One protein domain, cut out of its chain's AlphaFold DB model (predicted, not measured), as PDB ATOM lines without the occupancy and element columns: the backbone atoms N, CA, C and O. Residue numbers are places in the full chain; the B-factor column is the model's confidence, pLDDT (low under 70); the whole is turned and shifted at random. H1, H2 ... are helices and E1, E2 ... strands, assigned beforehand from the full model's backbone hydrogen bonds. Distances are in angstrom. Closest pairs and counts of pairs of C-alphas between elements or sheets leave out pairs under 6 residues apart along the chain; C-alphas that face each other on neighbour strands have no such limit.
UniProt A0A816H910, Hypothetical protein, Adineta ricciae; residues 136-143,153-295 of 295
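This is residues 136 to 143 and 153 to 295 of the 295 residues of the protein "Hypothetical protein" of Adineta ricciae (UniProt A0A816H910). You will see one twisted, mixed sheet of six strands, with helices H2 and H3 side by side over one face of it, in two layers. A fourth helix, H4, lies off the sheet beyond E6, next to H3, and the short H1 sits at one end of E2 and E3; residues 270 to 277, of which 276 and 277 belong to H4, stick out. The printed part has 151 residues, with four named helices and six named strands in the order E1 H1 E2 E3 E4 H2 E5 H3 E6 H4. The sheet runs E1 E3 E2 E4 E5 E6, and the class is mixed, helices and strands. The whole is compact, with a radius of gyration of the C-alphas of 16.1 A and spans of 50 by 41 by 28 A.

Begin at E1, residues 136 to 140, an edge strand antiparallel to E3, residues 177 to 184; look for N 137 and O 180, 2.8 A apart. E2, residues 167 to 173, forms a hairpin with E3, and N 170 and O 181 are 2.8 A apart. On the other side of E2 is E4, residues 203 to 207, parallel to it at 24 degrees, with N 171 and O 204 at 2.8 A. E5, residues 236 to 244, is parallel to E4, with N 207 and O 238 at 2.8 A. The other edge strand, E6, residues 260 to 267, is parallel to E5 at 5 degrees, with N 239 and O 262 at 2.9 A. E5 bends by 95 degrees at residue 241, and E6 by 77 degrees at residue 264. H1, residues 160 to 165, only grazes the sheet; the closest C-alphas of H1 and E3 are those of Lys 165 and Pro 184, 7.9 A apart. H2, residues 216 to 231, is on the sheet at a height over the sheet of 7.3 A, over E2 and only just over E3, where 3 of its C-alphas fall; it runs along the strands, at 15 degrees to E2 on the local plane. H3, residues 245 to 254, is on the same face as H2. These two touch at a shallow tilt of 21 degrees, the same way, with the C-alphas of Thr 218 and Asp 247 closest at 6.8 A. E4, H2, E5 and then E5, H3, E6 are strand-helix-strand units, two parallel neighbour strands with a helix between, each with a right-handed crossover. H4, residues 276 to 287, is not on the sheet; H3 and H4 are near each other, while H2 and H4 are apart. In H1, H3 and H4 every O i to N i+4 pair is within hydrogen-bond range; in H2, 11 of 12 are.

Find C-alpha 136 at (7.908, 16.706, 25.513), where E1 begins. E2 spans 19.7 A and E3 22.8 A. Find C-alpha 216 at (-6.698, 33.268, 38.149); from there H2 runs 23.6 A. E5 spans 18.9 A, H3 14.5 A and E6 19.2 A. H4 runs 15.7 A and ends at C-alpha 287, (-27.558, 17.647, 20.997).

The two C-alphas farthest apart are those of Tyr 161 and Gln 272, 51.1 A. Residues 144 to 152 are not printed, and C-alphas 143 and 153 are 26.2 A apart across this cut. The link from E3 to E4, residues 185 to 202, is long. The mean pLDDT of the printed part is 74.2; 49 residues are under 70, among them residues 186 to 203, 209 to 219 and 283 to 295.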
ATOM      1  N   LYS A 136       8.577  15.862  24.531       97.31
ATOM      2  CA  LYS A 136       7.908  16.706  25.513       97.31
ATOM      3  C   LYS A 136       8.455  18.114  25.323       97.31
ATOM      4  O   LYS A 136       9.662  18.284  25.389       97.31
ATOM      5  N   LYS A 137       7.612  19.105  25.060       95.88
ATOM      6  CA  LYS A 137       7.974  20.522  24.968       95.88
ATOM      7  C   LYS A 137       7.144  21.285  25.984       95.88
ATOM      8  O   LYS A 137       5.923  21.273  25.900       95.88
ATOM      9  N   THR A 138       7.818  21.947  26.914       94.75
ATOM     10  CA  THR A 138       7.178  22.821  27.903       94.75
ATOM     11  C   THR A 138       7.212  24.250  27.377       94.75
ATOM     12  O   THR A 138       8.250  24.711  26.895       94.75
ATOM     13  N   VAL A 139       6.072  24.926  27.395       92.56
ATOM     14  CA  VAL A 139       5.901  26.326  27.008       92.56
ATOM     15  C   VAL A 139       5.434  27.073  28.246       92.56
ATOM     16  O   VAL A 139       4.350  26.788  28.748       92.56
ATOM     17  N   TYR A 140       6.278  27.979  28.731       89.06
ATOM     18  CA  TYR A 140       6.050  28.729  29.960       89.06
ATOM     19  C   TYR A 140       5.205  29.975  29.687       89.06
ATOM     20  O   TYR A 140       5.513  30.728  28.759       89.06
ATOM     21  N   PHE A 141       4.170  30.195  30.497       82.56
ATOM     22  CA  PHE A 141       3.348  31.405  30.493       82.56
ATOM     23  C   PHE A 141       3.615  32.135  31.810       82.56
ATOM     24  O   PHE A 141       3.013  31.842  32.835       82.56
ATOM     25  N   ALA A 142       4.595  33.037  31.807       76.12
ATOM     26  CA  ALA A 142       4.925  33.859  32.969       76.12
ATOM     27  C   ALA A 142       4.339  35.265  32.789       76.12
ATOM     28  O   ALA A 142       4.483  35.838  31.710       76.12
ATOM     29  N   ASP A 143       3.743  35.825  33.846       67.44
ATOM     30  CA  ASP A 143       3.033  37.120  33.827       67.44
ATOM     31  C   ASP A 143       3.872  38.285  33.266       67.44
ATOM     32  O   ASP A 143       3.341  39.213  32.654       67.44
ATOM     33  N   GLU A 153       2.230  26.670  10.496       83.19
ATOM     34  CA  GLU A 153       0.885  26.288  10.063       83.19
ATOM     35  C   GLU A 153       0.184  25.470  11.162       83.19
ATOM     36  O   GLU A 153       0.809  24.693  11.895       83.19
ATOM     37  N   GLN A 154      -1.128  25.668  11.285       81.94
ATOM     38  CA  GLN A 154      -1.961  24.992  12.271       81.94
ATOM     39  C   GLN A 154      -2.212  23.534  11.862       81.94
ATOM     40  O   GLN A 154      -2.461  23.234  10.695       81.94
ATOM     41  N   ASN A 155      -2.248  22.632  12.848       80.31
ATOM     42  CA  ASN A 155      -2.727  21.254  12.688       80.31
ATOM     43  C   ASN A 155      -1.882  20.381  11.731       80.31
ATOM     44  O   ASN A 155      -2.362  19.407  11.159       80.31
ATOM     45  N   GLU A 156      -0.585  20.663  11.599       84.75
ATOM     46  CA  GLU A 156       0.305  19.845  10.762       84.75
ATOM     47  C   GLU A 156       0.599  18.448  11.361       84.75
ATOM     48  O   GLU A 156       0.955  17.521  10.631       84.75
ATOM     49  N   PHE A 157       0.395  18.244  12.672       85.69
ATOM     50  CA  PHE A 157       0.540  16.931  13.333       85.69
ATOM     51  C   PHE A 157      -0.554  15.915  12.958       85.69
ATOM     52  O   PHE A 157      -0.506  14.771  13.408       85.69
ATOM     53  N   SER A 158      -1.521  16.294  12.116       82.94
ATOM     54  CA  SER A 158      -2.493  15.375  11.512       82.94
ATOM     55  C   SER A 158      -2.163  15.014  10.057       82.94
ATOM     56  O   SER A 158      -3.024  14.487   9.353       82.94
ATOM     57  N   SER A 159      -0.952  15.316   9.565       85.31
ATOM     58  CA  SER A 159      -0.530  14.898   8.220       85.31
ATOM     59  C   SER A 159      -0.512  13.367   8.094       85.31
ATOM     60  O   SER A 159      -0.364  12.638   9.080       85.31
ATOM     61  N   THR A 160      -0.608  12.859   6.860       86.06
ATOM     62  CA  THR A 160      -0.564  11.414   6.574       86.06
ATOM     63  C   THR A 160       0.644  10.727   7.215       86.06
ATOM     64  O   THR A 160       0.515   9.613   7.713       86.06
ATOM     65  N   TYR A 161       1.796  11.401   7.276       89.31
ATOM     66  CA  TYR A 161       2.998  10.873   7.923       89.31
ATOM     67  C   TYR A 161       2.783  10.539   9.400       89.31
ATOM     68  O   TYR A 161       3.098   9.433   9.845       89.31
ATOM     69  N   TRP A 162       2.236  11.487  10.163       88.06
ATOM     70  CA  TRP A 162       2.005  11.327  11.598       88.06
ATOM     71  C   TRP A 162       0.973  10.230  11.875       88.06
ATOM     72  O   TRP A 162       1.164   9.400  12.772       88.06
ATOM     73  N   LEU A 163      -0.072  10.164  11.044       83.31
ATOM     74  CA  LEU A 163      -1.107   9.133  11.120       83.31
ATOM     75  C   LEU A 163      -0.556   7.731  10.812       83.31
ATOM     76  O   LEU A 163      -0.851   6.781  11.540       83.31
ATOM     77  N   GLU A 164       0.287   7.592   9.785       86.44
ATOM     78  CA  GLU A 164       0.953   6.327   9.438       86.44
ATOM     79  C   GLU A 164       1.881   5.839  10.557       86.44
ATOM     80  O   GLU A 164       1.897   4.646  10.875       86.44
ATOM     81  N   LYS A 165       2.616   6.759  11.196       87.94
ATOM     82  CA  LYS A 165       3.477   6.454  12.348       87.94
ATOM     83  C   LYS A 165       2.698   6.059  13.601       87.94
ATOM     84  O   LYS A 165       3.277   5.439  14.493       87.94
ATOM     85  N   ARG A 166       1.397   6.368  13.667       86.38
ATOM     86  CA  ARG A 166       0.543   6.135  14.844       86.38
ATOM     87  C   ARG A 166       1.166   6.734  16.104       86.38
ATOM     88  O   ARG A 166       1.223   6.099  17.160       86.38
ATOM     89  N   TRP A 167       1.693   7.942  15.979       87.31
ATOM     90  CA  TRP A 167       2.131   8.721  17.125       87.31
ATOM     91  C   TRP A 167       1.011   9.675  17.526       87.31
ATOM     92  O   TRP A 167       0.298  10.202  16.677       87.31
ATOM     93  N   ILE A 168       0.825   9.840  18.829       84.94
ATOM     94  CA  ILE A 168      -0.228  10.676  19.399       84.94
ATOM     95  C   ILE A 168       0.386  12.022  19.735       84.94
ATOM     96  O   ILE A 168       1.375  12.048  20.470       84.94
ATOM     97  N   PHE A 169      -0.219  13.100  19.240       89.31
ATOM     98  CA  PHE A 169       0.091  14.452  19.678       89.31
ATOM     99  C   PHE A 169      -0.863  14.836  20.808       89.31
ATOM    100  O   PHE A 169      -2.080  14.683  20.700       89.31
ATOM    101  N   LYS A 170      -0.320  15.299  21.925       90.31
ATOM    102  CA  LYS A 170      -1.100  15.661  23.102       90.31
ATOM    103  C   LYS A 170      -0.633  16.997  23.643       90.31
ATOM    104  O   LYS A 170       0.563  17.259  23.687       90.31
ATOM    105  N   VAL A 171      -1.580  17.803  24.085       91.25
ATOM    106  CA  VAL A 171      -1.345  19.048  24.799       91.25
ATOM    107  C   VAL A 171      -1.908  18.879  26.203       91.25
ATOM    108  O   VAL A 171      -3.050  18.464  26.364       91.25
ATOM    109  N   GLU A 172      -1.096  19.146  27.212       90.75
ATOM    110  CA  GLU A 172      -1.475  19.133  28.622       90.75
ATOM    111  C   GLU A 172      -1.339  20.559  29.164       90.75
ATOM    112  O   GLU A 172      -0.368  21.250  28.856       90.75
ATOM    113  N   ASN A 173      -2.314  21.005  29.947       86.62
ATOM    114  CA  ASN A 173      -2.275  22.275  30.663       86.62
ATOM    115  C   ASN A 173      -2.053  21.990  32.155       86.62
ATOM    116  O   ASN A 173      -2.870  21.287  32.754       86.62
ATOM    117  N   ASP A 174      -0.966  22.522  32.723       81.69
ATOM    118  CA  ASP A 174      -0.619  22.411  34.151       81.69
ATOM    119  C   ASP A 174      -0.793  23.741  34.920       81.69
ATOM    120  O   ASP A 174      -0.239  23.911  36.004       81.69
ATOM    121  N   PHE A 175      -1.604  24.658  34.374       75.69
ATOM    122  CA  PHE A 175      -1.878  26.044  34.792       75.69
ATOM    123  C   PHE A 175      -0.776  27.054  34.530       75.69
ATOM    124  O   PHE A 175      -1.089  28.142  34.064       75.69
ATOM    125  N   GLU A 176       0.475  26.726  34.819       80.62
ATOM    126  CA  GLU A 176       1.595  27.647  34.581       80.62
ATOM    127  C   GLU A 176       2.123  27.517  33.149       80.62
ATOM    128  O   GLU A 176       2.697  28.446  32.580       80.62
ATOM    129  N   ASN A 177       1.929  26.343  32.551       87.81
ATOM    130  CA  ASN A 177       2.554  25.959  31.305       87.81
ATOM    131  C   ASN A 177       1.600  25.171  30.411       87.81
ATOM    132  O   ASN A 177       0.619  24.544  30.827       87.81
ATOM    133  N   LEU A 178       1.981  25.135  29.138       91.19
ATOM    134  CA  LEU A 178       1.519  24.127  28.204       91.19
ATOM    135  C   LEU A 178       2.613  23.102  27.956       91.19
ATOM    136  O   LEU A 178       3.743  23.433  27.589       91.19
ATOM    137  N   ILE A 179       2.252  21.836  28.083       93.38
ATOM    138  CA  ILE A 179       3.113  20.705  27.783       93.38
ATOM    139  C   ILE A 179       2.602  20.047  26.507       93.38
ATOM    140  O   ILE A 179       1.580  19.368  26.482       93.38
ATOM    141  N   TYR A 180       3.358  20.203  25.432       94.00
ATOM    142  CA  TYR A 180       3.142  19.480  24.187       94.00
ATOM    143  C   TYR A 180       3.904  18.170  24.233       94.00
ATOM    144  O   TYR A 180       5.074  18.139  24.614       94.00
ATOM    145  N   SER A 181       3.283  17.075  23.818       94.38
ATOM    146  CA  SER A 181       3.941  15.782  23.786       94.38
ATOM    147  C   SER A 181       3.594  14.953  22.562       94.38
ATOM    148  O   SER A 181       2.481  14.986  22.046       94.38
ATOM    149  N   ILE A 182       4.580  14.180  22.115       93.50
ATOM    150  CA  ILE A 182       4.426  13.130  21.115       93.50
ATOM    151  C   ILE A 182       4.810  11.823  21.778       93.50
ATOM    152  O   ILE A 182       5.857  11.733  22.420       93.50
ATOM    153  N   LYS A 183       3.971  10.800  21.628       91.06
ATOM    154  CA  LYS A 183       4.272   9.455  22.122       91.06
ATOM    155  C   LYS A 183       3.790   8.383  21.148       91.06
ATOM    156  O   LYS A 183       2.727   8.548  20.544       91.06
ATOM    157  N   PRO A 184       4.499   7.248  21.022       86.56
ATOM    158  CA  PRO A 184       4.017   6.128  20.234       86.56
ATOM    159  C   PRO A 184       2.731   5.559  20.831       86.56
ATOM    160  O   PRO A 184       2.603   5.420  22.052       86.56
ATOM    161  N   TYR A 185       1.794   5.184  19.965       76.88
ATOM    162  CA  TYR A 185       0.560   4.525  20.367       76.88
ATOM    163  C   TYR A 185       0.840   3.221  21.138       76.88
ATOM    164  O   TYR A 185       1.494   2.305  20.634       76.88
ATOM    165  N   LYS A 186       0.302   3.104  22.361       65.12
ATOM    166  CA  LYS A 186       0.235   1.834  23.104       65.12
ATOM    167  C   LYS A 186      -1.166   1.249  22.943       65.12
ATOM    168  O   LYS A 186      -2.137   1.838  23.411       65.12
ATOM    169  N   LYS A 187      -1.249   0.061  22.336       54.41
ATOM    170  CA  LYS A 187      -2.495  -0.653  21.993       54.41
ATOM    171  C   LYS A 187      -3.518  -0.758  23.139       54.41
ATOM    172  O   LYS A 187      -4.713  -0.769  22.878       54.41
ATOM    173  N   ASN A 188      -3.061  -0.743  24.389       47.16
ATOM    174  CA  ASN A 188      -3.890  -1.048  25.553       47.16
ATOM    175  C   ASN A 188      -4.720   0.135  26.093       47.16
ATOM    176  O   ASN A 188      -5.578  -0.092  26.936       47.16
ATOM    177  N   TRP A 189      -4.482   1.382  25.667       47.25
ATOM    178  CA  TRP A 189      -5.173   2.546  26.256       47.25
ATOM    179  C   TRP A 189      -6.561   2.816  25.649       47.25
ATOM    180  O   TRP A 189      -7.446   3.304  26.342       47.25
ATOM    181  N   PHE A 190      -6.788   2.452  24.380       48.12
ATOM    182  CA  PHE A 190      -8.038   2.770  23.671       48.12
ATOM    183  C   PHE A 190      -8.967   1.580  23.421       48.12
ATOM    184  O   PHE A 190     -10.124   1.809  23.080       48.12
ATOM    185  N   GLU A 191      -8.551   0.333  23.676       44.91
ATOM    186  CA  GLU A 191      -9.473  -0.820  23.614       44.91
ATOM    187  C   GLU A 191     -10.652  -0.679  24.604       44.91
ATOM    188  O   GLU A 191     -11.718  -1.243  24.369       44.91
ATOM    189  N   TYR A 192     -10.520   0.153  25.646       41.97
ATOM    190  CA  TYR A 192     -11.623   0.491  26.553       41.97
ATOM    191  C   TYR A 192     -12.545   1.619  26.031       41.97
ATOM    192  O   TYR A 192     -13.669   1.772  26.510       41.97
ATOM    193  N   ASN A 193     -12.114   2.392  25.023       44.03
ATOM    194  CA  ASN A 193     -12.817   3.589  24.545       44.03
ATOM    195  C   ASN A 193     -13.231   3.589  23.058       44.03
ATOM    196  O   ASN A 193     -14.115   4.368  22.702       44.03
ATOM    197  N   SER A 194     -12.710   2.708  22.197       40.44
ATOM    198  CA  SER A 194     -12.973   2.744  20.749       40.44
ATOM    199  C   SER A 194     -13.926   1.639  20.262       40.44
ATOM    200  O   SER A 194     -13.500   0.572  19.820       40.44
ATOM    201  N   LYS A 195     -15.235   1.920  20.257       41.69
ATOM    202  CA  LYS A 195     -16.158   1.353  19.246       41.69
ATOM    203  C   LYS A 195     -16.391   2.315  18.067       41.69
ATOM    204  O   LYS A 195     -17.133   1.980  17.150       41.69
ATOM    205  N   SER A 196     -15.761   3.494  18.055       45.50
ATOM    206  CA  SER A 196     -15.786   4.421  16.921       45.50
ATOM    207  C   SER A 196     -14.575   4.192  16.010       45.50
ATOM    208  O   SER A 196     -13.428   4.345  16.414       45.50
ATOM    209  N   ASN A 197     -14.834   3.865  14.744       42.88
ATOM    210  CA  ASN A 197     -13.836   3.720  13.672       42.88
ATOM    211  C   ASN A 197     -13.209   5.064  13.215       42.88
ATOM    212  O   ASN A 197     -12.772   5.185  12.076       42.88
ATOM    213  N   GLN A 198     -13.165   6.082  14.078       49.53
ATOM    214  CA  GLN A 198     -12.572   7.395  13.797       49.53
ATOM    215  C   GLN A 198     -11.318   7.575  14.656       49.53
ATOM    216  O   GLN A 198     -11.269   8.367  15.584       49.53
ATOM    217  N   LEU A 199     -10.300   6.771  14.355       49.72
ATOM    218  CA  LEU A 199      -8.947   6.872  14.918       49.72
ATOM    219  C   LEU A 199      -8.080   7.899  14.158       49.72
ATOM    220  O   LEU A 199      -6.861   7.891  14.288       49.72
ATOM    221  N   SER A 200      -8.684   8.740  13.312       46.59
ATOM    222  CA  SER A 200      -7.974   9.520  12.292       46.59
ATOM    223  C   SER A 200      -7.410  10.861  12.762       46.59
ATOM    224  O   SER A 200      -6.601  11.413  12.034       46.59
ATOM    225  N   ASN A 201      -7.753  11.365  13.953       52.00
ATOM    226  CA  ASN A 201      -7.338  12.702  14.398       52.00
ATOM    227  C   ASN A 201      -6.832  12.678  15.854       52.00
ATOM    228  O   ASN A 201      -7.510  13.125  16.774       52.00
ATOM    229  N   CYS A 202      -5.652  12.105  16.100       56.50
ATOM    230  CA  CYS A 202      -5.146  11.885  17.461       56.50
ATOM    231  C   CYS A 202      -4.431  13.121  18.037       56.50
ATOM    232  O   CYS A 202      -3.251  13.057  18.388       56.50
ATOM    233  N   VAL A 203      -5.159  14.238  18.108       61.81
ATOM    234  CA  VAL A 203      -4.780  15.411  18.898       61.81
ATOM    235  C   VAL A 203      -5.677  15.470  20.125       61.81
ATOM    236  O   VAL A 203      -6.900  15.588  20.014       61.81
ATOM    237  N   GLN A 204      -5.065  15.365  21.299       70.19
ATOM    238  CA  GLN A 204      -5.766  15.404  22.581       70.19
ATOM    239  C   GLN A 204      -5.350  16.642  23.365       70.19
ATOM    240  O   GLN A 204      -4.159  16.929  23.453       70.19
ATOM    241  N   PHE A 205      -6.315  17.341  23.953       74.06
ATOM    242  CA  PHE A 205      -6.067  18.410  24.913       74.06
ATOM    243  C   PHE A 205      -6.554  17.951  26.286       74.06
ATOM    244  O   PHE A 205      -7.730  17.627  26.453       74.06
ATOM    245  N   GLU A 206      -5.651  17.893  27.257       79.25
ATOM    246  CA  GLU A 206      -5.967  17.534  28.635       79.25
ATOM    247  C   GLU A 206      -5.697  18.716  29.565       79.25
ATOM    248  O   GLU A 206      -4.629  19.324  29.529       79.25
ATOM    249  N   ILE A 207      -6.663  19.021  30.423       74.25
ATOM    250  CA  ILE A 207      -6.530  20.007  31.492       74.25
ATOM    251  C   ILE A 207      -6.365  19.242  32.806       74.25
ATOM    252  O   ILE A 207      -7.300  18.568  33.249       74.25
ATOM    253  N   GLN A 208      -5.177  19.326  33.410       72.81
ATOM    254  CA  GLN A 208      -4.835  18.629  34.654       72.81
ATOM    255  C   GLN A 208      -4.829  19.586  35.858       72.81
ATOM    256  O   GLN A 208      -4.644  20.786  35.700       72.81
ATOM    257  N   ASP A 209      -5.084  19.050  37.060       59.50
ATOM    258  CA  ASP A 209      -5.194  19.787  38.335       59.50
ATOM    259  C   ASP A 209      -3.842  19.970  39.047       59.50
ATOM    260  O   ASP A 209      -3.153  18.968  39.218       59.50
ATOM    261  N   LEU A 210      -3.552  21.179  39.567       49.28
ATOM    262  CA  LEU A 210      -2.722  21.451  40.752       49.28
ATOM    263  C   LEU A 210      -3.147  22.775  41.460       49.28
ATOM    264  O   LEU A 210      -2.632  23.861  41.219       49.28
ATOM    265  N   SER A 211      -4.080  22.680  42.411       47.19
ATOM    266  CA  SER A 211      -4.070  23.395  43.715       47.19
ATOM    267  C   SER A 211      -4.029  24.944  43.836       47.19
ATOM    268  O   SER A 211      -3.576  25.428  44.871       47.19
ATOM    269  N   LEU A 212      -4.534  25.752  42.892       49.81
ATOM    270  CA  LEU A 212      -4.626  27.229  43.077       49.81
ATOM    271  C   LEU A 212      -6.046  27.836  42.964       49.81
ATOM    272  O   LEU A 212      -7.011  27.149  42.623       49.81
ATOM    273  N   GLU A 213      -6.196  29.114  43.334       55.75
ATOM    274  CA  GLU A 213      -7.471  29.840  43.501       55.75
ATOM    275  C   GLU A 213      -8.300  29.997  42.204       55.75
ATOM    276  O   GLU A 213      -7.772  30.074  41.098       55.75
ATOM    277  N   LYS A 214      -9.635  30.054  42.338       56.78
ATOM    278  CA  LYS A 214     -10.617  29.836  41.250       56.78
ATOM    279  C   LYS A 214     -10.602  30.876  40.109       56.78
ATOM    280  O   LYS A 214     -10.953  30.518  38.995       56.78
ATOM    281  N   TRP A 215     -10.204  32.129  40.357       48.09
ATOM    282  CA  TRP A 215     -10.351  33.235  39.386       48.09
ATOM    283  C   TRP A 215      -9.142  33.452  38.472       48.09
ATOM    284  O   TRP A 215      -9.322  33.785  37.303       48.09
ATOM    285  N   VAL A 216      -7.923  33.219  38.971       55.09
ATOM    286  CA  VAL A 216      -6.698  33.268  38.149       55.09
ATOM    287  C   VAL A 216      -6.736  32.166  37.074       55.09
ATOM    288  O   VAL A 216      -6.248  32.353  35.969       55.09
ATOM    289  N   LYS A 217      -7.443  31.058  37.344       63.94
ATOM    290  CA  LYS A 217      -7.549  29.887  36.459       63.94
ATOM    291  C   LYS A 217      -8.205  30.157  35.098       63.94
ATOM    292  O   LYS A 217      -7.724  29.636  34.097       63.94
ATOM    293  N   THR A 218      -9.294  30.926  35.019       60.59
ATOM    294  CA  THR A 218     -10.095  30.998  33.775       60.59
ATOM    295  C   THR A 218      -9.415  31.796  32.659       60.59
ATOM    296  O   THR A 218      -9.512  31.412  31.493       60.59
ATOM    297  N   ILE A 219      -8.728  32.898  32.987       61.84
ATOM    298  CA  ILE A 219      -8.031  33.728  31.985       61.84
ATOM    299  C   ILE A 219      -6.887  32.921  31.364       61.84
ATOM    300  O   ILE A 219      -6.845  32.755  30.145       61.84
ATOM    301  N   THR A 220      -6.060  32.306  32.209       74.75
ATOM    302  CA  THR A 220      -4.922  31.486  31.789       74.75
ATOM    303  C   THR A 220      -5.352  30.273  30.959       74.75
ATOM    304  O   THR A 220      -4.735  29.965  29.944       74.75
ATOM    305  N   ILE A 221      -6.472  29.614  31.295       80.50
ATOM    306  CA  ILE A 221      -6.993  28.489  30.496       80.50
ATOM    307  C   ILE A 221      -7.376  28.924  29.077       80.50
ATOM    308  O   ILE A 221      -7.066  28.209  28.123       80.50
ATOM    309  N   ASN A 222      -8.029  30.077  28.910       83.50
ATOM    310  CA  ASN A 222      -8.412  30.558  27.581       83.50
ATOM    311  C   ASN A 222      -7.183  30.896  26.734       83.50
ATOM    312  O   ASN A 222      -7.129  30.515  25.567       83.50
ATOM    313  N   GLU A 223      -6.186  31.562  27.317       85.31
ATOM    314  CA  GLU A 223      -4.919  31.863  26.640       85.31
ATOM    315  C   GLU A 223      -4.187  30.584  26.231       85.31
ATOM    316  O   GLU A 223      -3.738  30.457  25.090       85.31
ATOM    317  N   HIS A 224      -4.156  29.590  27.118       88.38
ATOM    318  CA  HIS A 224      -3.579  28.281  26.844       88.38
ATOM    319  C   HIS A 224      -4.319  27.546  25.717       88.38
ATOM    320  O   HIS A 224      -3.688  26.972  24.829       88.38
ATOM    321  N   ILE A 225      -5.654  27.586  25.703       88.06
ATOM    322  CA  ILE A 225      -6.455  26.996  24.622       88.06
ATOM    323  C   ILE A 225      -6.190  27.719  23.303       88.06
ATOM    324  O   ILE A 225      -5.956  27.059  22.297       88.06
ATOM    325  N   LEU A 226      -6.182  29.054  23.289       89.50
ATOM    326  CA  LEU A 226      -5.908  29.840  22.084       89.50
ATOM    327  C   LEU A 226      -4.506  29.557  21.537       89.50
ATOM    328  O   LEU A 226      -4.337  29.356  20.333       89.50
ATOM    329  N   HIS A 227      -3.509  29.470  22.415       90.50
ATOM    330  CA  HIS A 227      -2.161  29.091  22.025       90.50
ATOM    331  C   HIS A 227      -2.110  27.653  21.487       90.50
ATOM    332  O   HIS A 227      -1.525  27.403  20.434       90.50
ATOM    333  N   ALA A 228      -2.765  26.692  22.139       90.19
ATOM    334  CA  ALA A 228      -2.858  25.323  21.637       90.19
ATOM    335  C   ALA A 228      -3.554  25.244  20.273       90.19
ATOM    336  O   ALA A 228      -3.056  24.546  19.392       90.19
ATOM    337  N   LEU A 229      -4.624  26.017  20.070       89.62
ATOM    338  CA  LEU A 229      -5.318  26.143  18.791       89.62
ATOM    339  C   LEU A 229      -4.437  26.754  17.703       89.62
ATOM    340  O   LEU A 229      -4.584  26.378  16.548       89.62
ATOM    341  N   SER A 230      -3.483  27.625  18.044       89.19
ATOM    342  CA  SER A 230      -2.499  28.121  17.069       89.19
ATOM    343  C   SER A 230      -1.578  27.010  16.543       89.19
ATOM    344  O   SER A 230      -1.143  27.055  15.396       89.19
ATOM    345  N   VAL A 231      -1.327  25.977  17.353       88.06
ATOM    346  CA  VAL A 231      -0.443  24.853  17.010       88.06
ATOM    347  C   VAL A 231      -1.227  23.713  16.355       88.06
ATOM    348  O   VAL A 231      -0.756  23.073  15.413       88.06
ATOM    349  N   THR A 232      -2.426  23.410  16.852       87.88
ATOM    350  CA  THR A 232      -3.141  22.183  16.495       87.88
ATOM    351  C   THR A 232      -4.658  22.313  16.595       87.88
ATOM    352  O   THR A 232      -5.171  23.210  17.253       87.88
ATOM    353  N   GLN A 233      -5.397  21.406  15.953       85.69
ATOM    354  CA  GLN A 233      -6.846  21.313  16.128       85.69
ATOM    355  C   GLN A 233      -7.171  20.376  17.293       85.69
ATOM    356  O   GLN A 233      -6.638  19.274  17.371       85.69
ATOM    357  N   ILE A 234      -8.084  20.777  18.176       85.12
ATOM    358  CA  ILE A 234      -8.474  19.974  19.338       85.12
ATOM    359  C   ILE A 234      -9.792  19.254  19.040       85.12
ATOM    360  O   ILE A 234     -10.836  19.888  18.897       85.12
ATOM    361  N   TYR A 235      -9.738  17.923  18.981       83.12
ATOM    362  CA  TYR A 235     -10.913  17.063  18.770       83.12
ATOM    363  C   TYR A 235     -11.374  16.374  20.055       83.12
ATOM    364  O   TYR A 235     -12.547  16.036  20.211       83.12
ATOM    365  N   HIS A 236     -10.453  16.173  20.994       83.62
ATOM    366  CA  HIS A 236     -10.712  15.489  22.251       83.62
ATOM    367  C   HIS A 236     -10.294  16.393  23.406       83.62
ATOM    368  O   HIS A 236      -9.118  16.748  23.502       83.62
ATOM    369  N   LEU A 237     -11.251  16.743  24.266       85.44
ATOM    370  CA  LEU A 237     -11.012  17.494  25.494       85.44
ATOM    371  C   LEU A 237     -11.254  16.593  26.702       85.44
ATOM    372  O   LEU A 237     -12.327  16.004  26.848       85.44
ATOM    373  N   GLU A 238     -10.266  16.530  27.580       85.81
ATOM    374  CA  GLU A 238     -10.364  15.882  28.881       85.81
ATOM    375  C   GLU A 238     -10.091  16.910  29.976       85.81
ATOM    376  O   GLU A 238      -9.067  17.590  29.962       85.81
ATOM    377  N   ILE A 239     -11.034  17.058  30.904       83.44
ATOM    378  CA  ILE A 239     -10.926  17.964  32.045       83.44
ATOM    379  C   ILE A 239     -10.932  17.113  33.306       83.44
ATOM    380  O   ILE A 239     -11.977  16.626  33.740       83.44
ATOM    381  N   SER A 240      -9.759  16.968  33.914       83.00
ATOM    382  CA  SER A 240      -9.539  16.110  35.083       83.00
ATOM    383  C   SER A 240      -9.838  16.814  36.416       83.00
ATOM    384  O   SER A 240      -9.504  16.303  37.479       83.00
ATOM    385  N   LEU A 241     -10.479  17.987  36.370       81.31
ATOM    386  CA  LEU A 241     -10.799  18.827  37.525       81.31
ATOM    387  C   LEU A 241     -12.265  19.267  37.539       81.31
ATOM    388  O   LEU A 241     -12.981  19.162  36.544       81.31
ATOM    389  N   ALA A 242     -12.713  19.757  38.695       82.12
ATOM    390  CA  ALA A 242     -14.044  20.326  38.835       82.12
ATOM    391  C   ALA A 242     -14.117  21.688  38.130       82.12
ATOM    392  O   ALA A 242     -13.438  22.631  38.536       82.12
ATOM    393  N   ILE A 243     -14.927  21.784  37.077       81.56
ATOM    394  CA  ILE A 243     -15.080  23.000  36.271       81.56
ATOM    395  C   ILE A 243     -16.469  23.603  36.466       81.56
ATOM    396  O   ILE A 243     -17.450  22.866  36.580       81.56
ATOM    397  N   SER A 244     -16.570  24.933  36.512       84.50
ATOM    398  CA  SER A 244     -17.880  25.583  36.525       84.50
ATOM    399  C   SER A 244     -18.566  25.435  35.165       84.50
ATOM    400  O   SER A 244     -17.910  25.353  34.124       84.50
ATOM    401  N   PHE A 245     -19.897  25.417  35.154       82.56
ATOM    402  CA  PHE A 245     -20.653  25.396  33.906       82.56
ATOM    403  C   PHE A 245     -20.305  26.573  32.981       82.56
ATOM    404  O   PHE A 245     -20.152  26.386  31.774       82.56
ATOM    405  N   GLU A 246     -20.108  27.765  33.548       82.31
ATOM    406  CA  GLU A 246     -19.731  28.962  32.794       82.31
ATOM    407  C   GLU A 246     -18.354  28.818  32.129       82.31
ATOM    408  O   GLU A 246     -18.207  29.123  30.943       82.31
ATOM    409  N   ASP A 247     -17.356  28.308  32.858       83.75
ATOM    410  CA  ASP A 247     -16.014  28.078  32.313       83.75
ATOM    411  C   ASP A 247     -16.042  27.008  31.221       83.75
ATOM    412  O   ASP A 247     -15.467  27.204  30.151       83.75
ATOM    413  N   LEU A 248     -16.762  25.901  31.443       85.44
ATOM    414  CA  LEU A 248     -16.920  24.862  30.428       85.44
ATOM    415  C   LEU A 248     -17.568  25.430  29.164       85.44
ATOM    416  O   LEU A 248     -17.097  25.164  28.059       85.44
ATOM    417  N   HIS A 249     -18.624  26.230  29.308       84.00
ATOM    418  CA  HIS A 249     -19.277  26.866  28.172       84.00
ATOM    419  C   HIS A 249     -18.305  27.768  27.397       84.00
ATOM    420  O   HIS A 249     -18.217  27.654  26.175       84.00
ATOM    421  N   ARG A 250     -17.512  28.598  28.089       84.94
ATOM    422  CA  ARG A 250     -16.476  29.441  27.462       84.94
ATOM    423  C   ARG A 250     -15.437  28.608  26.707       84.94
ATOM    424  O   ARG A 250     -15.137  28.927  25.561       84.94
ATOM    425  N   ILE A 251     -14.952  27.517  27.299       87.19
ATOM    426  CA  ILE A 251     -14.013  26.589  26.648       87.19
ATOM    427  C   ILE A 251     -14.631  25.980  25.386       87.19
ATOM    428  O   ILE A 251     -14.001  25.958  24.332       87.19
ATOM    429  N   LEU A 252     -15.879  25.512  25.455       86.06
ATOM    430  CA  LEU A 252     -16.551  24.885  24.314       86.06
ATOM    431  C   LEU A 252     -16.852  25.879  23.183       86.06
ATOM    432  O   LEU A 252     -16.873  25.477  22.020       86.06
ATOM    433  N   LEU A 253     -17.022  27.170  23.487       86.81
ATOM    434  CA  LEU A 253     -17.106  28.218  22.464       86.81
ATOM    435  C   LEU A 253     -15.790  28.391  21.693       86.81
ATOM    436  O   LEU A 253     -15.830  28.703  20.503       86.81
ATOM    437  N   LEU A 254     -14.642  28.158  22.338       88.31
ATOM    438  CA  LEU A 254     -13.327  28.172  21.685       88.31
ATOM    439  C   LEU A 254     -13.062  26.901  20.861       88.31
ATOM    440  O   LEU A 254     -12.204  26.914  19.982       88.31
ATOM    441  N   LEU A 255     -13.797  25.812  21.118       87.19
ATOM    442  CA  LEU A 255     -13.558  24.479  20.554       87.19
ATOM    443  C   LEU A 255     -14.756  23.965  19.732       87.19
ATOM    444  O   LEU A 255     -15.381  22.964  20.095       87.19
ATOM    445  N   PRO A 256     -15.097  24.605  18.597       82.94
ATOM    446  CA  PRO A 256     -16.303  24.269  17.835       82.94
ATOM    447  C   PRO A 256     -16.291  22.859  17.217       82.94
ATOM    448  O   PRO A 256     -17.360  22.297  16.945       82.94
ATOM    449  N   ASP A 257     -15.107  22.279  17.012       82.62
ATOM    450  CA  ASP A 257     -14.909  20.985  16.341       82.62
ATOM    451  C   ASP A 257     -14.608  19.832  17.302       82.62
ATOM    452  O   ASP A 257     -14.163  18.766  16.880       82.62
ATOM    453  N   ILE A 258     -14.880  20.024  18.593       82.06
ATOM    454  CA  ILE A 258     -14.765  18.963  19.587       82.06
ATOM    455  C   ILE A 258     -15.685  17.774  19.250       82.06
ATOM    456  O   ILE A 258     -16.878  17.927  18.973       82.06
ATOM    457  N   GLU A 259     -15.123  16.569  19.296       80.88
ATOM    458  CA  GLU A 259     -15.818  15.299  19.065       80.88
ATOM    459  C   GLU A 259     -16.049  14.527  20.370       80.88
ATOM    460  O   GLU A 259     -17.028  13.794  20.518       80.88
ATOM    461  N   THR A 260     -15.156  14.664  21.351       79.56
ATOM    462  CA  THR A 260     -15.337  14.015  22.654       79.56
ATOM    463  C   THR A 260     -14.989  14.948  23.793       79.56
ATOM    464  O   THR A 260     -13.960  15.624  23.750       79.56
ATOM    465  N   LEU A 261     -15.803  14.889  24.843       82.75
ATOM    466  CA  LEU A 261     -15.635  15.645  26.070       82.75
ATOM    467  C   LEU A 261     -15.663  14.675  27.255       82.75
ATOM    468  O   LEU A 261     -16.671  14.010  27.478       82.75
ATOM    469  N   SER A 262     -14.566  14.609  28.002       81.88
ATOM    470  CA  SER A 262     -14.470  13.879  29.268       81.88
ATOM    471  C   SER A 262     -14.370  14.884  30.408       81.88
ATOM    472  O   SER A 262     -13.540  15.792  30.350       81.88
ATOM    473  N   LEU A 263     -15.223  14.751  31.423       80.44
ATOM    474  CA  LEU A 263     -15.284  15.664  32.562       80.44
ATOM    475  C   LEU A 263     -15.179  14.870  33.856       80.44
ATOM    476  O   LEU A 263     -15.981  13.973  34.090       80.44
ATOM    477  N   PHE A 264     -14.263  15.261  34.739       80.19
ATOM    478  CA  PHE A 264     -14.217  14.713  36.090       80.19
ATOM    479  C   PHE A 264     -15.440  15.139  36.910       80.19
ATOM    480  O   PHE A 264     -16.098  14.312  37.542       80.19
ATOM    481  N   ARG A 265     -15.745  16.444  36.920       80.00
ATOM    482  CA  ARG A 265     -16.878  17.004  37.663       80.00
ATOM    483  C   ARG A 265     -17.313  18.351  37.088       80.00
ATOM    484  O   ARG A 265     -16.479  19.210  36.824       80.00
ATOM    485  N   LEU A 266     -18.624  18.549  36.966       82.56
ATOM    486  CA  LEU A 266     -19.237  19.828  36.604       82.56
ATOM    487  C   LEU A 266     -19.852  20.485  37.849       82.56
ATOM    488  O   LEU A 266     -20.577  19.829  38.600       82.56
ATOM    489  N   GLU A 267     -19.551  21.761  38.079       83.75
ATOM    490  CA  GLU A 267     -20.080  22.566  39.184       83.75
ATOM    491  C   GLU A 267     -21.051  23.640  38.682       83.75
ATOM    492  O   GLU A 267     -20.783  24.336  37.702       83.75
ATOM    493  N   PHE A 268     -22.148  23.820  39.414       78.00
ATOM    494  CA  PHE A 268     -23.092  24.921  39.227       78.00
ATOM    495  C   PHE A 268     -22.894  25.943  40.347       78.00
ATOM    496  O   PHE A 268     -22.598  25.560  41.482       78.00
ATOM    497  N   LEU A 269     -23.034  27.234  40.030       71.50
ATOM    498  CA  LEU A 269     -22.873  28.323  41.003       71.50
ATOM    499  C   LEU A 269     -23.904  28.229  42.138       71.50
ATOM    500  O   LEU A 269     -23.562  28.496  43.288       71.50
ATOM    501  N   ASP A 270     -25.121  27.776  41.825       73.00
ATOM    502  CA  ASP A 270     -26.149  27.416  42.800       73.00
ATOM    503  C   ASP A 270     -26.721  26.019  42.486       73.00
ATOM    504  O   ASP A 270     -27.572  25.868  41.608       73.00
ATOM    505  N   PRO A 271     -26.286  24.962  43.196       64.81
ATOM    506  CA  PRO A 271     -26.781  23.604  42.978       64.81
ATOM    507  C   PRO A 271     -28.285  23.434  43.243       64.81
ATOM    508  O   PRO A 271     -28.856  22.425  42.830       64.81
ATOM    509  N   GLN A 272     -28.918  24.364  43.969       67.31
ATOM    510  CA  GLN A 272     -30.351  24.313  44.281       67.31
ATOM    511  C   GLN A 272     -31.211  24.936  43.174       67.31
ATOM    512  O   GLN A 272     -32.415  24.686  43.135       67.31
ATOM    513  N   TYR A 273     -30.594  25.686  42.257       65.44
ATOM    514  CA  TYR A 273     -31.249  26.380  41.154       65.44
ATOM    515  C   TYR A 273     -30.419  26.250  39.875       65.44
ATOM    516  O   TYR A 273     -29.782  27.199  39.434       65.44
ATOM    517  N   ILE A 274     -30.463  25.069  39.252       71.44
ATOM    518  CA  ILE A 274     -30.065  24.956  37.846       71.44
ATOM    519  C   ILE A 274     -31.183  25.601  37.028       71.44
ATOM    520  O   ILE A 274     -32.325  25.138  37.058       71.44
ATOM    521  N   SER A 275     -30.873  26.693  36.343       75.69
ATOM    522  CA  SER A 275     -31.843  27.392  35.504       75.69
ATOM    523  C   SER A 275     -32.238  26.543  34.290       75.69
ATOM    524  O   SER A 275     -31.431  25.783  33.747       75.69
ATOM    525  N   ASP A 276     -33.476  26.702  33.811       73.44
ATOM    526  CA  ASP A 276     -33.916  26.076  32.555       73.44
ATOM    527  C   ASP A 276     -33.008  26.479  31.376       73.44
ATOM    528  O   ASP A 276     -32.826  25.696  30.445       73.44
ATOM    529  N   GLU A 277     -32.389  27.663  31.432       74.62
ATOM    530  CA  GLU A 277     -31.399  28.133  30.457       74.62
ATOM    531  C   GLU A 277     -30.103  27.309  30.497       74.62
ATOM    532  O   GLU A 277     -29.625  26.887  29.445       74.62
ATOM    533  N   GLU A 278     -29.555  27.017  31.681       69.56
ATOM    534  CA  GLU A 278     -28.369  26.159  31.828       69.56
ATOM    535  C   GLU A 278     -28.652  24.727  31.365       69.56
ATOM    536  O   GLU A 278     -27.816  24.129  30.686       69.56
ATOM    537  N   ILE A 279     -29.846  24.195  31.660       69.19
ATOM    538  CA  ILE A 279     -30.285  22.875  31.182       69.19
ATOM    539  C   ILE A 279     -30.416  22.877  29.658       69.19
ATOM    540  O   ILE A 279     -29.891  21.978  29.003       69.19
ATOM    541  N   GLN A 280     -31.073  23.880  29.069       69.75
ATOM    542  CA  GLN A 280     -31.207  23.994  27.615       69.75
ATOM    543  C   GLN A 280     -29.850  24.154  26.928       69.75
ATOM    544  O   GLN A 280     -29.622  23.541  25.882       69.75
ATOM    545  N   LEU A 281     -28.933  24.918  27.521       70.88
ATOM    546  CA  LEU A 281     -27.586  25.104  26.999       70.88
ATOM    547  C   LEU A 281     -26.785  23.797  27.066       70.88
ATOM    548  O   LEU A 281     -26.247  23.383  26.040       70.88
ATOM    549  N   LEU A 282     -26.796  23.081  28.197       70.06
ATOM    550  CA  LEU A 282     -26.253  21.718  28.311       70.06
ATOM    551  C   LEU A 282     -26.855  20.789  27.255       70.06
ATOM    552  O   LEU A 282     -26.124  20.124  26.524       70.06
ATOM    553  N   CYS A 283     -28.180  20.778  27.121       66.88
ATOM    554  CA  CYS A 283     -28.868  19.970  26.125       66.88
ATOM    555  C   CYS A 283     -28.435  20.337  24.705       66.88
ATOM    556  O   CYS A 283     -28.229  19.427  23.916       66.88
ATOM    557  N   SER A 284     -28.242  21.619  24.379       68.69
ATOM    558  CA  SER A 284     -27.777  22.076  23.061       68.69
ATOM    559  C   SER A 284     -26.319  21.707  22.773       68.69
ATOM    560  O   SER A 284     -25.988  21.337  21.645       68.69
ATOM    561  N   LEU A 285     -25.460  21.743  23.796       64.81
ATOM    562  CA  LEU A 285     -24.067  21.315  23.709       64.81
ATOM    563  C   LEU A 285     -23.997  19.803  23.453       64.81
ATOM    564  O   LEU A 285     -23.189  19.361  22.643       64.81
ATOM    565  N   LEU A 286     -24.900  19.033  24.071       61.88
ATOM    566  CA  LEU A 286     -25.008  17.577  23.933       61.88
ATOM    567  C   LEU A 286     -25.816  17.109  22.708       61.88
ATOM    568  O   LEU A 286     -25.585  16.003  22.231       61.88
ATOM    569  N   HIS A 287     -26.747  17.923  22.196       52.94
ATOM    570  CA  HIS A 287     -27.558  17.647  20.997       52.94
ATOM    571  C   HIS A 287     -26.870  18.039  19.694       52.94
ATOM    572  O   HIS A 287     -27.337  17.649  18.624       52.94
ATOM    573  N   ARG A 288     -25.750  18.773  19.730       49.69
ATOM    574  CA  ARG A 288     -24.828  18.691  18.597       49.69
ATOM    575  C   ARG A 288     -24.438  17.218  18.505       49.69
ATOM    576  O   ARG A 288     -23.776  16.731  19.414       49.69
ATOM    577  N   ASP A 289     -24.810  16.545  17.413       46.31
ATOM    578  CA  ASP A 289     -24.519  15.136  17.049       46.31
ATOM    579  C   ASP A 289     -23.017  14.730  17.098       46.31
ATOM    580  O   ASP A 289     -22.600  13.702  16.559       46.31
ATOM    581  N   ARG A 290     -22.166  15.560  17.705       47.59
ATOM    582  CA  ARG A 290     -20.717  15.475  17.788       47.59
ATOM    583  C   ARG A 290     -20.235  14.831  19.088       47.59
ATOM    584  O   ARG A 290     -19.302  14.047  19.005       47.59
ATOM    585  N   LEU A 291     -20.868  15.064  20.247       51.09
ATOM    586  CA  LEU A 291     -20.392  14.530  21.535       51.09
ATOM    587  C   LEU A 291     -20.851  13.080  21.755       51.09
ATOM    588  O   LEU A 291     -21.906  12.807  22.321       51.09
ATOM    589  N   LYS A 292     -20.037  12.117  21.310       44.94
ATOM    590  CA  LYS A 292     -20.401  10.683  21.320       44.94
ATOM    591  C   LYS A 292     -20.330   9.997  22.693       44.94
ATOM    592  O   LYS A 292     -20.714   8.831  22.796       44.94
ATOM    593  N   LYS A 293     -19.814  10.655  23.736       43.69
ATOM    594  CA  LYS A 293     -19.658  10.053  25.070       43.69
ATOM    595  C   LYS A 293     -19.506  11.141  26.137       43.69
ATOM    596  O   LYS A 293     -18.543  11.892  26.088       43.69
ATOM    597  N   LEU A 294     -20.446  11.192  27.078       40.91
ATOM    598  CA  LEU A 294     -20.216  11.692  28.433       40.91
ATOM    599  C   LEU A 294     -20.054  10.446  29.311       40.91
ATOM    600  O   LEU A 294     -20.917   9.564  29.262       40.91
ATOM    601  N   SER A 295     -18.963  10.335  30.060       36.38
ATOM    602  CA  SER A 295     -18.739   9.259  31.035       36.38
ATOM    603  C   SER A 295     -18.151   9.816  32.307       36.38
ATOM    604  O   SER A 295     -17.190  10.596  32.144       36.38
TER     605      SER A 295